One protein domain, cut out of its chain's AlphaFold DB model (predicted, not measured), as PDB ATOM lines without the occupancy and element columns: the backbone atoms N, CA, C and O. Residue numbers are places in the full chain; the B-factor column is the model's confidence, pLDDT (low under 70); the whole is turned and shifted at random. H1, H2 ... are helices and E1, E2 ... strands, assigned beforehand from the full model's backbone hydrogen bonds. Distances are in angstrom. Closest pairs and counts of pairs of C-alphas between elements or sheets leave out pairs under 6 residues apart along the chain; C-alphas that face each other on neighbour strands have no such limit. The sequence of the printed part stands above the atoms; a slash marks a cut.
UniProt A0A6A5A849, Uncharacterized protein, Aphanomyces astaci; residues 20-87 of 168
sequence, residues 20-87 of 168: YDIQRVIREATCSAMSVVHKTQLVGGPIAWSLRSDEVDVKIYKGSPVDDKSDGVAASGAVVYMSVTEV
ATOM      1  N   TYR A  20     201.733 214.087 247.941       90.81
ATOM      2  CA  TYR A  20     200.947 212.967 248.463       90.81
ATOM      3  C   TYR A  20     200.301 212.131 247.346       90.81
ATOM      4  O   TYR A  20     200.360 210.899 247.369       90.81
ATOM      5  N   ASP A  21     199.704 212.789 246.349       86.56
ATOM      6  CA  ASP A  21     199.059 212.104 245.229       86.56
ATOM      7  C   ASP A  21     200.092 211.424 244.327       86.56
ATOM      8  O   ASP A  21     199.866 210.297 243.888       86.56
ATOM      9  N   ILE A  22     201.249 212.063 244.112       87.88
ATOM     10  CA  ILE A  22     202.376 211.477 243.373       87.88
ATOM     11  C   ILE A  22     202.819 210.172 244.040       87.88
ATOM     12  O   ILE A  22     202.856 209.128 243.389       87.88
ATOM     13  N   GLN A  23     203.090 210.201 245.349       89.44
ATOM     14  CA  GLN A  23     203.530 209.020 246.097       89.44
ATOM     15  C   GLN A  23     202.473 207.912 246.105       89.44
ATOM     16  O   GLN A  23     202.803 206.732 245.957       89.44
ATOM     17  N   ARG A  24     201.189 208.272 246.217       87.81
ATOM     18  CA  ARG A  24     200.090 207.305 246.124       87.81
ATOM     19  C   ARG A  24     200.070 206.612 244.762       87.81
ATOM     20  O   ARG A  24     199.988 205.387 244.724       87.81
ATOM     21  N   VAL A  25     200.181 207.368 243.666       84.75
ATOM     22  CA  VAL A  25     200.173 206.810 242.305       84.75
ATOM     23  C   VAL A  25     201.397 205.928 242.060       84.75
ATOM     24  O   VAL A  25     201.248 204.836 241.520       84.75
ATOM     25  N   ILE A  26     202.590 206.341 242.497       86.44
ATOM     26  CA  ILE A  26     203.812 205.525 242.380       86.44
ATOM     27  C   ILE A  26     203.646 204.192 243.118       86.44
ATOM     28  O   ILE A  26     203.953 203.126 242.573       86.44
ATOM     29  N   ARG A  27     203.114 204.235 244.346       87.56
ATOM     30  CA  ARG A  27     202.845 203.034 245.139       87.56
ATOM     31  C   ARG A  27     201.840 202.119 244.446       87.56
ATOM     32  O   ARG A  27     202.096 200.925 244.328       87.56
ATOM     33  N   GLU A  28     200.721 202.663 243.981       86.38
ATOM     34  CA  GLU A  28     199.676 201.896 243.300       86.38
ATOM     35  C   GLU A  28     200.183 201.260 242.000       86.38
ATOM     36  O   GLU A  28     199.936 200.078 241.753       86.38
ATOM     37  N   ALA A  29     200.956 202.005 241.209       82.44
ATOM     38  CA  ALA A  29     201.568 201.506 239.985       82.44
ATOM     39  C   ALA A  29     202.542 200.351 240.282       82.44
ATOM     40  O   ALA A  29     202.491 199.310 239.625       82.44
ATOM     41  N   THR A  30     203.367 200.491 241.325       84.00
ATOM     42  CA  THR A  30     204.310 199.449 241.759       84.00
ATOM     43  C   THR A  30     203.579 198.205 242.262       84.00
ATOM     44  O   THR A  30     203.875 197.094 241.827       84.00
ATOM     45  N   CYS A  31     202.587 198.366 243.143       85.00
ATOM     46  CA  CYS A  31     201.778 197.253 243.641       85.00
ATOM     47  C   CYS A  31     201.044 196.533 242.503       85.00
ATOM     48  O   CYS A  31     200.992 195.304 242.491       85.00
ATOM     49  N   SER A  32     200.522 197.278 241.527       83.31
ATOM     50  CA  SER A  32     199.849 196.710 240.358       83.31
ATOM     51  C   SER A  32     200.806 195.890 239.494       83.31
ATOM     52  O   SER A  32     200.469 194.768 239.122       83.31
ATOM     53  N   ALA A  33     202.015 196.397 239.233       82.62
ATOM     54  CA  ALA A  33     203.041 195.666 238.488       82.62
ATOM     55  C   ALA A  33     203.431 194.352 239.190       82.62
ATOM     56  O   ALA A  33     203.417 193.290 238.568       82.62
ATOM     57  N   MET A  34     203.674 194.394 240.504       84.94
ATOM     58  CA  MET A  34     203.974 193.193 241.298       84.94
ATOM     59  C   MET A  34     202.789 192.215 241.333       84.94
ATOM     60  O   MET A  34     202.986 191.002 241.292       84.94
ATOM     61  N   SER A  35     201.550 192.724 241.368       83.94
ATOM     62  CA  SER A  35     200.343 191.892 241.314       83.94
ATOM     63  C   SER A  35     200.242 191.128 239.996       83.94
ATOM     64  O   SER A  35     199.860 189.959 240.011       83.94
ATOM     65  N   VAL A  36     200.614 191.748 238.868       84.62
ATOM     66  CA  VAL A  36     200.672 191.063 237.568       84.62
ATOM     67  C   VAL A  36     201.689 189.928 237.620       84.62
ATOM     68  O   VAL A  36     201.297 188.800 237.343       84.62
ATOM     69  N   VAL A  37     202.926 190.189 238.060       86.00
ATOM     70  CA  VAL A  37     203.980 189.157 238.179       86.00
ATOM     71  C   VAL A  37     203.501 187.969 239.013       86.00
ATOM     72  O   VAL A  37     203.635 186.819 238.599       86.00
ATOM     73  N   HIS A  38     202.890 188.246 240.167       84.50
ATOM     74  CA  HIS A  38     202.364 187.208 241.045       84.50
ATOM     75  C   HIS A  38     201.244 186.393 240.378       84.50
ATOM     76  O   HIS A  38     201.237 185.168 240.456       84.50
ATOM     77  N   LYS A  39     200.318 187.055 239.671       84.00
ATOM     78  CA  LYS A  39     199.178 186.410 238.997       84.00
ATOM     79  C   LYS A  39     199.569 185.624 237.746       84.00
ATOM     80  O   LYS A  39     198.887 184.659 237.416       84.00
ATOM     81  N   THR A  40     200.647 186.001 237.061       85.94
ATOM     82  CA  THR A  40     201.123 185.337 235.834       85.94
ATOM     83  C   THR A  40     201.945 184.070 236.086       85.94
ATOM     84  O   THR A  40     202.435 183.457 235.143       85.94
ATOM     85  N   GLN A  41     202.109 183.645 237.341       86.31
ATOM     86  CA  GLN A  41     202.773 182.381 237.655       86.31
ATOM     87  C   GLN A  41     201.939 181.197 237.144       86.31
ATOM     88  O   GLN A  41     200.806 180.991 237.581       86.31
ATOM     89  N   LEU A  42     202.507 180.413 236.220       82.69
ATOM     90  CA  LEU A  42     201.847 179.246 235.614       82.69
ATOM     91  C   LEU A  42     201.524 178.146 236.635       82.69
ATOM     92  O   LEU A  42     200.490 177.491 236.525       82.69
ATOM     93  N   VAL A  43     202.413 177.935 237.610       82.75
ATOM     94  CA  VAL A  43     202.298 176.904 238.649       82.75
ATOM     95  C   VAL A  43     202.557 177.549 240.006       82.75
ATOM     96  O   VAL A  43     203.490 178.335 240.141       82.75
ATOM     97  N   GLY A  44     201.733 177.224 241.007       78.50
ATOM     98  CA  GLY A  44     201.871 177.754 242.371       78.50
ATOM     99  C   GLY A  44     201.404 179.205 242.554       78.50
ATOM    100  O   GLY A  44     201.554 179.748 243.644       78.50
ATOM    101  N   GLY A  45     200.838 179.817 241.510       81.75
ATOM    102  CA  GLY A  45     200.255 181.155 241.556       81.75
ATOM    103  C   GLY A  45     198.805 181.182 242.065       81.75
ATOM    104  O   GLY A  45     198.172 180.138 242.227       81.75
ATOM    105  N   PRO A  46     198.234 182.386 242.251       81.88
ATOM    106  CA  PRO A  46     196.866 182.579 242.742       81.88
ATOM    107  C   PRO A  46     195.780 182.309 241.683       81.88
ATOM    108  O   PRO A  46     194.590 182.404 241.978       81.88
ATOM    109  N   ILE A  47     196.163 182.029 240.431       83.50
ATOM    110  CA  ILE A  47     195.249 181.752 239.316       83.50
ATOM    111  C   ILE A  47     195.547 180.355 238.772       83.50
ATOM    112  O   ILE A  47     196.687 180.051 238.424       83.50
ATOM    113  N   ALA A  48     194.512 179.520 238.644       84.56
ATOM    114  CA  ALA A  48     194.624 178.226 237.990       84.56
ATOM    115  C   ALA A  48     194.567 178.447 236.481       84.56
ATOM    116  O   ALA A  48     193.524 178.801 235.922       84.56
ATOM    117  N   TRP A  49     195.695 178.243 235.813       88.50
ATOM    118  CA  TRP A  49     195.802 178.407 234.372       88.50
ATOM    119  C   TRP A  49     195.441 177.114 233.644       88.50
ATOM    120  O   TRP A  49     196.017 176.057 233.882       88.50
ATOM    121  N   SER A  50     194.491 177.210 232.716       88.44
ATOM    122  CA  SER A  50     194.109 176.121 231.813       88.44
ATOM    123  C   SER A  50     194.536 176.454 230.388       88.44
ATOM    124  O   SER A  50     194.212 177.533 229.886       88.44
ATOM    125  N   LEU A  51     195.265 175.552 229.727       90.81
ATOM    126  CA  LEU A  51     195.659 175.739 228.329       90.81
ATOM    127  C   LEU A  51     194.403 175.780 227.445       90.81
ATOM    128  O   LEU A  51     193.540 174.906 227.523       90.81
ATOM    129  N   ARG A  52     194.284 176.828 226.631       89.94
ATOM    130  CA  ARG A  52     193.177 177.034 225.688       89.94
ATOM    131  C   ARG A  52     193.593 176.884 224.239       89.94
ATOM    132  O   ARG A  52     192.785 176.403 223.457       89.94
ATOM    133  N   SER A  53     194.799 177.325 223.904       89.19
ATOM    134  CA  SER A  53     195.352 177.251 222.555       89.19
ATOM    135  C   SER A  53     196.844 176.986 222.646       89.19
ATOM    136  O   SER A  53     197.510 177.584 223.492       89.19
ATOM    137  N   ASP A  54     197.341 176.118 221.776       90.00
ATOM    138  CA  ASP A  54     198.760 175.808 221.619       90.00
ATOM    139  C   ASP A  54     199.091 175.965 220.134       90.00
ATOM    140  O   ASP A  54     198.859 175.065 219.329       90.00
ATOM    141  N   GLU A  55     199.488 177.178 219.765       87.56
ATOM    142  CA  GLU A  55     199.946 177.515 218.420       87.56
ATOM    143  C   GLU A  55     201.480 177.494 218.410       87.56
ATOM    144  O   GLU A  55     202.106 177.682 219.453       87.56
ATOM    145  N   VAL A  56     202.086 177.327 217.229       79.75
ATOM    146  CA  VAL A  56     203.538 177.099 217.058       79.75
ATOM    147  C   VAL A  56     204.413 178.073 217.865       79.75
ATOM    148  O   VAL A  56     205.374 177.635 218.489       79.75
ATOM    149  N   ASP A  57     204.040 179.355 217.918       84.62
ATOM    150  CA  ASP A  57     204.814 180.404 218.596       84.62
ATOM    151  C   ASP A  57     204.090 181.018 219.814       84.62
ATOM    152  O   ASP A  57     204.583 181.962 220.440       84.62
ATOM    153  N   VAL A  58     202.885 180.549 220.162       87.69
ATOM    154  CA  VAL A  58     202.108 181.141 221.263       87.69
ATOM    155  C   VAL A  58     201.203 180.137 221.965       87.69
ATOM    156  O   VAL A  58     200.337 179.498 221.371       87.69
ATOM    157  N   LYS A  59     201.332 180.088 223.290       91.00
ATOM    158  CA  LYS A  59     200.447 179.332 224.177       91.00
ATOM    159  C   LYS A  59     199.505 180.279 224.881       91.00
ATOM    160  O   LYS A  59     199.946 181.203 225.559       91.00
ATOM    161  N   ILE A  60     198.204 180.055 224.746       90.31
ATOM    162  CA  ILE A  60     197.175 180.877 225.381       90.31
ATOM    163  C   ILE A  60     196.539 180.078 226.510       90.31
ATOM    164  O   ILE A  60     195.951 179.020 226.288       90.31
ATOM    165  N   TYR A  61     196.603 180.624 227.716       89.44
ATOM    166  CA  TYR A  61     195.996 180.100 228.927       89.44
ATOM    167  C   TYR A  61     194.789 180.951 229.321       89.44
ATOM    168  O   TYR A  61     194.798 182.178 229.207       89.44
ATOM    169  N   LYS A  62     193.744 180.301 229.831       89.00
ATOM    170  CA  LYS A  62     192.611 180.956 230.488       89.00
ATOM    171  C   LYS A  62     192.684 180.694 231.980       89.00
ATOM    172  O   LYS A  62     192.787 179.539 232.400       89.00
ATOM    173  N   GLY A  63     192.609 181.772 232.744       85.56
ATOM    174  CA  GLY A  63     192.579 181.724 234.193       85.56
ATOM    175  C   GLY A  63     191.199 181.325 234.692       85.56
ATOM    176  O   GLY A  63     190.185 181.863 234.237       85.56
ATOM    177  N   SER A  64     191.180 180.402 235.642       76.50
ATOM    178  CA  SER A  64     190.050 180.148 236.525       76.50
ATOM    179  C   SER A  64     190.449 180.601 237.933       76.50
ATOM    180  O   SER A  64     191.590 180.356 238.339       76.50
ATOM    181  N   PRO A  65     189.564 181.286 238.675       64.06
ATOM    182  CA  PRO A  65     189.844 181.626 240.066       64.06
ATOM    183  C   PRO A  65     190.091 180.335 240.863       64.06
ATOM    184  O   PRO A  65     189.329 179.380 240.718       64.06
ATOM    185  N   VAL A  66     191.185 180.286 241.636       57.66
ATOM    186  CA  VAL A  66     191.547 179.109 242.454       57.66
ATOM    187  C   VAL A  66     190.636 179.013 243.671       57.66
ATOM    188  O   VAL A  66     190.230 177.914 244.035       57.66
ATOM    189  N   ASP A  67     190.225 180.160 244.218       53.34
ATOM    190  CA  ASP A  67     189.330 180.241 245.361       53.34
ATOM    191  C   ASP A  67     188.167 181.194 245.066       53.34
ATOM    192  O   ASP A  67     188.350 182.284 244.520       53.34
ATOM    193  N   ASP A  68     186.970 180.848 245.541       50.16
ATOM    194  CA  ASP A  68     185.756 181.692 245.517       50.16
ATOM    195  C   ASP A  68     185.938 183.034 246.279       50.16
ATOM    196  O   ASP A  68     185.048 183.880 246.345       50.16
ATOM    197  N   LYS A  69     187.120 183.235 246.884       48.91
ATOM    198  CA  LYS A  69     187.529 184.407 247.665       48.91
ATOM    199  C   LYS A  69     188.848 185.045 247.212       48.91
ATOM    200  O   LYS A  69     189.250 186.037 247.815       48.91
ATOM    201  N   SER A  70     189.525 184.529 246.181       45.53
ATOM    202  CA  SER A  70     190.792 185.106 245.714       45.53
ATOM    203  C   SER A  70     190.529 186.221 244.695       45.53
ATOM    204  O   SER A  70     190.277 185.971 243.516       45.53
ATOM    205  N   ASP A  71     190.558 187.460 245.185       49.72
ATOM    206  CA  ASP A  71     190.764 188.709 244.446       49.72
ATOM    207  C   ASP A  71     189.990 188.893 243.133       49.72
ATOM    208  O   ASP A  71     190.539 188.811 242.033       49.72
ATOM    209  N   GLY A  72     188.716 189.276 243.256       49.09
ATOM    210  CA  GLY A  72     188.016 190.170 242.320       49.09
ATOM    211  C   GLY A  72     187.679 189.642 240.919       49.09
ATOM    212  O   GLY A  72     186.763 190.171 240.294       49.09
ATOM    213  N   VAL A  73     188.347 188.603 240.414       48.78
ATOM    214  CA  VAL A  73     188.107 188.046 239.072       48.78
ATOM    215  C   VAL A  73     186.796 187.256 239.045       48.78
ATOM    216  O   VAL A  73     185.961 187.490 238.175       48.78
ATOM    217  N   ALA A  74     186.562 186.405 240.051       48.12
ATOM    218  CA  ALA A  74     185.296 185.686 240.214       48.12
ATOM    219  C   ALA A  74     184.114 186.647 240.453       48.12
ATOM    220  O   ALA A  74     183.060 186.512 239.837       48.12
ATOM    221  N   ALA A  75     184.319 187.669 241.292       51.22
ATOM    222  CA  ALA A  75     183.278 188.620 241.687       51.22
ATOM    223  C   ALA A  75     182.876 189.615 240.580       51.22
ATOM    224  O   ALA A  75     181.774 190.155 240.614       51.22
ATOM    225  N   SER A  76     183.750 189.874 239.601       57.34
ATOM    226  CA  SER A  76     183.494 190.830 238.510       57.34
ATOM    227  C   SER A  76     182.944 190.188 237.233       57.34
ATOM    228  O   SER A  76     182.622 190.903 236.284       57.34
ATOM    229  N   GLY A  77     182.867 188.852 237.169       61.03
ATOM    230  CA  GLY A  77     182.560 188.130 235.929       61.03
ATOM    231  C   GLY A  77     183.622 188.317 234.834       61.03
ATOM    232  O   GLY A  77     183.378 187.988 233.672       61.03
ATOM    233  N   ALA A  78     184.793 188.864 235.178       68.19
ATOM    234  CA  ALA A  78     185.874 189.100 234.237       68.19
ATOM    235  C   ALA A  78     186.593 187.788 233.905       68.19
ATOM    236  O   ALA A  78     186.902 186.983 234.781       68.19
ATOM    237  N   VAL A  79     186.907 187.587 232.626       75.00
ATOM    238  CA  VAL A  79     187.722 186.454 232.178       75.00
ATOM    239  C   VAL A  79     189.154 186.927 231.978       75.00
ATOM    240  O   VAL A  79     189.395 187.876 231.231       75.00
ATOM    241  N   VAL A  80     190.104 186.252 232.625       83.38
ATOM    242  CA  VAL A  80     191.533 186.561 232.505       83.38
ATOM    243  C   VAL A  80     192.196 185.575 231.547       83.38
ATOM    244  O   VAL A  80     191.957 184.367 231.604       83.38
ATOM    245  N   TYR A  81     193.052 186.109 230.681       86.06
ATOM    246  CA  TYR A  81     193.875 185.349 229.750       86.06
ATOM    247  C   TYR A  81     195.348 185.688 229.957       86.06
ATOM    248  O   TYR A  81     195.685 186.821 230.302       86.06
ATOM    249  N   MET A  82     196.210 184.710 229.709       87.56
ATOM    250  CA  MET A  82     197.658 184.870 229.687       87.56
ATOM    251  C   MET A  82     198.200 184.183 228.441       87.56
ATOM    252  O   MET A  82     197.831 183.047 228.158       87.56
ATOM    253  N   SER A  83     199.067 184.862 227.702       87.44
ATOM    254  CA  SER A  83     199.777 184.290 226.561       87.44
ATOM    255  C   SER A  83     201.259 184.158 226.883       87.44
ATOM    256  O   SER A  83     201.856 185.104 227.394       87.44
ATOM    257  N   VAL A  84     201.847 183.012 226.554       88.69
ATOM    258  CA  VAL A  84     203.280 182.742 226.678       88.69
ATOM    259  C   VAL A  84     203.844 182.554 225.276       88.69
ATOM    260  O   VAL A  84     203.337 181.734 224.513       88.69
ATOM    261  N   THR A  85     204.878 183.324 224.951       86.44
ATOM    262  CA  THR A  85     205.564 183.305 223.656       86.44
ATOM    263  C   THR A  85     207.062 183.325 223.898       86.44
ATOM    264  O   THR A  85     207.547 184.103 224.722       86.44
ATOM    265  N   GLU A  86     207.788 182.488 223.166       84.19
ATOM    266  CA  GLU A  86     209.246 182.505 223.136       84.19
ATOM    267  C   GLU A  86     209.703 183.461 222.031       84.19
ATOM    268  O   GLU A  86     209.246 183.385 220.892       84.19
ATOM    269  N   VAL A  87     210.573 184.409 222.378       83.06
ATOM    270  CA  VAL A  87     211.082 185.420 221.444       83.06
ATOM    271  C   VAL A  87     212.601 185.345 221.430       83.06
ATOM    272  O   VAL A  87     213.234 185.304 222.482       83.06
TER     273      VAL A  87
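This is residues 20 to 87 of the 168 residues of an uncharacterized protein of Aphanomyces astaci (UniProt A0A6A5A849). A small, twisted sheet of three strands makes the body, and one long helix, H1, reaches away from it like an arm, with residues 20 to 36 sticking out free. E1 and E2 form a long hairpin, the short E3 lies along the other side of E2, and the four-residue H2 sits in the loop between E2 and E3. The printed part has 68 residues, with two named helices and three named strands in the order H1, E1, E2, H2, E3; the sheet's order is E1, E2, E3, all antiparallel, and the class is mixed, helices and strands. The whole is loose, with a radius of gyration of the C-alphas of 14.4 A and spans of 47 by 34 by 21 A.

Begin in the sheet and find C-alpha 47 at (195.249, 181.752, 239.316), where E1, residues 47 to 55, sets out; it covers 21.8 A and bends by 53 degrees at residue 52. E2, residues 58 to 65, covers 22.5 A, and E3, residues 81 to 84, ends at C-alpha 84 at (203.280, 182.742, 226.678). Then look for C-alpha 20 at (200.947, 212.967, 248.463), where H1, residues 20 to 39, begins its 28.2 A. H2 is residues 73 to 76, 5.4 A long.

Look first at the hairpin of E1 and E2, antiparallel at 154 degrees, where N 50 and O 62 are 2.9 A apart and N 62 and O 50 are 2.8 A apart, both within hydrogen-bond range. On the other side of E2, E3 is antiparallel to it at 145 degrees; N 61 and O 82, 2.8 A apart, are within hydrogen-bond range. E1 and E3 are the edge strands. The sheet is only just strongly twisted, with C-alphas up to 4.3 A off its best plane. H1 only grazes the sheet, with residues 38 to 39; its closest C-alphas to E1 are those of Lys 39 and Ile 47, 6.1 A apart. H2 only grazes the sheet too, with residues 73 to 75; its closest C-alphas to E2 are those of Ala 74 and Pro 65, 6.1 A apart. H1 and H2 are apart. In H1 every O i to N i+4 pair is within hydrogen-bond range; H2 is too short for such a pair, and its one O i to N i+3 pair is not within range.

The C-alphas farthest apart are those of Tyr 20 and Val 56, 47.7 A. Without residues 20 to 36 the body spans 35 by 20 by 13 A. The printed part has no cut, and no link is long. Read the B-factor column for a mean pLDDT of 79.0 over the printed part; residues 65 to 78 are under 70.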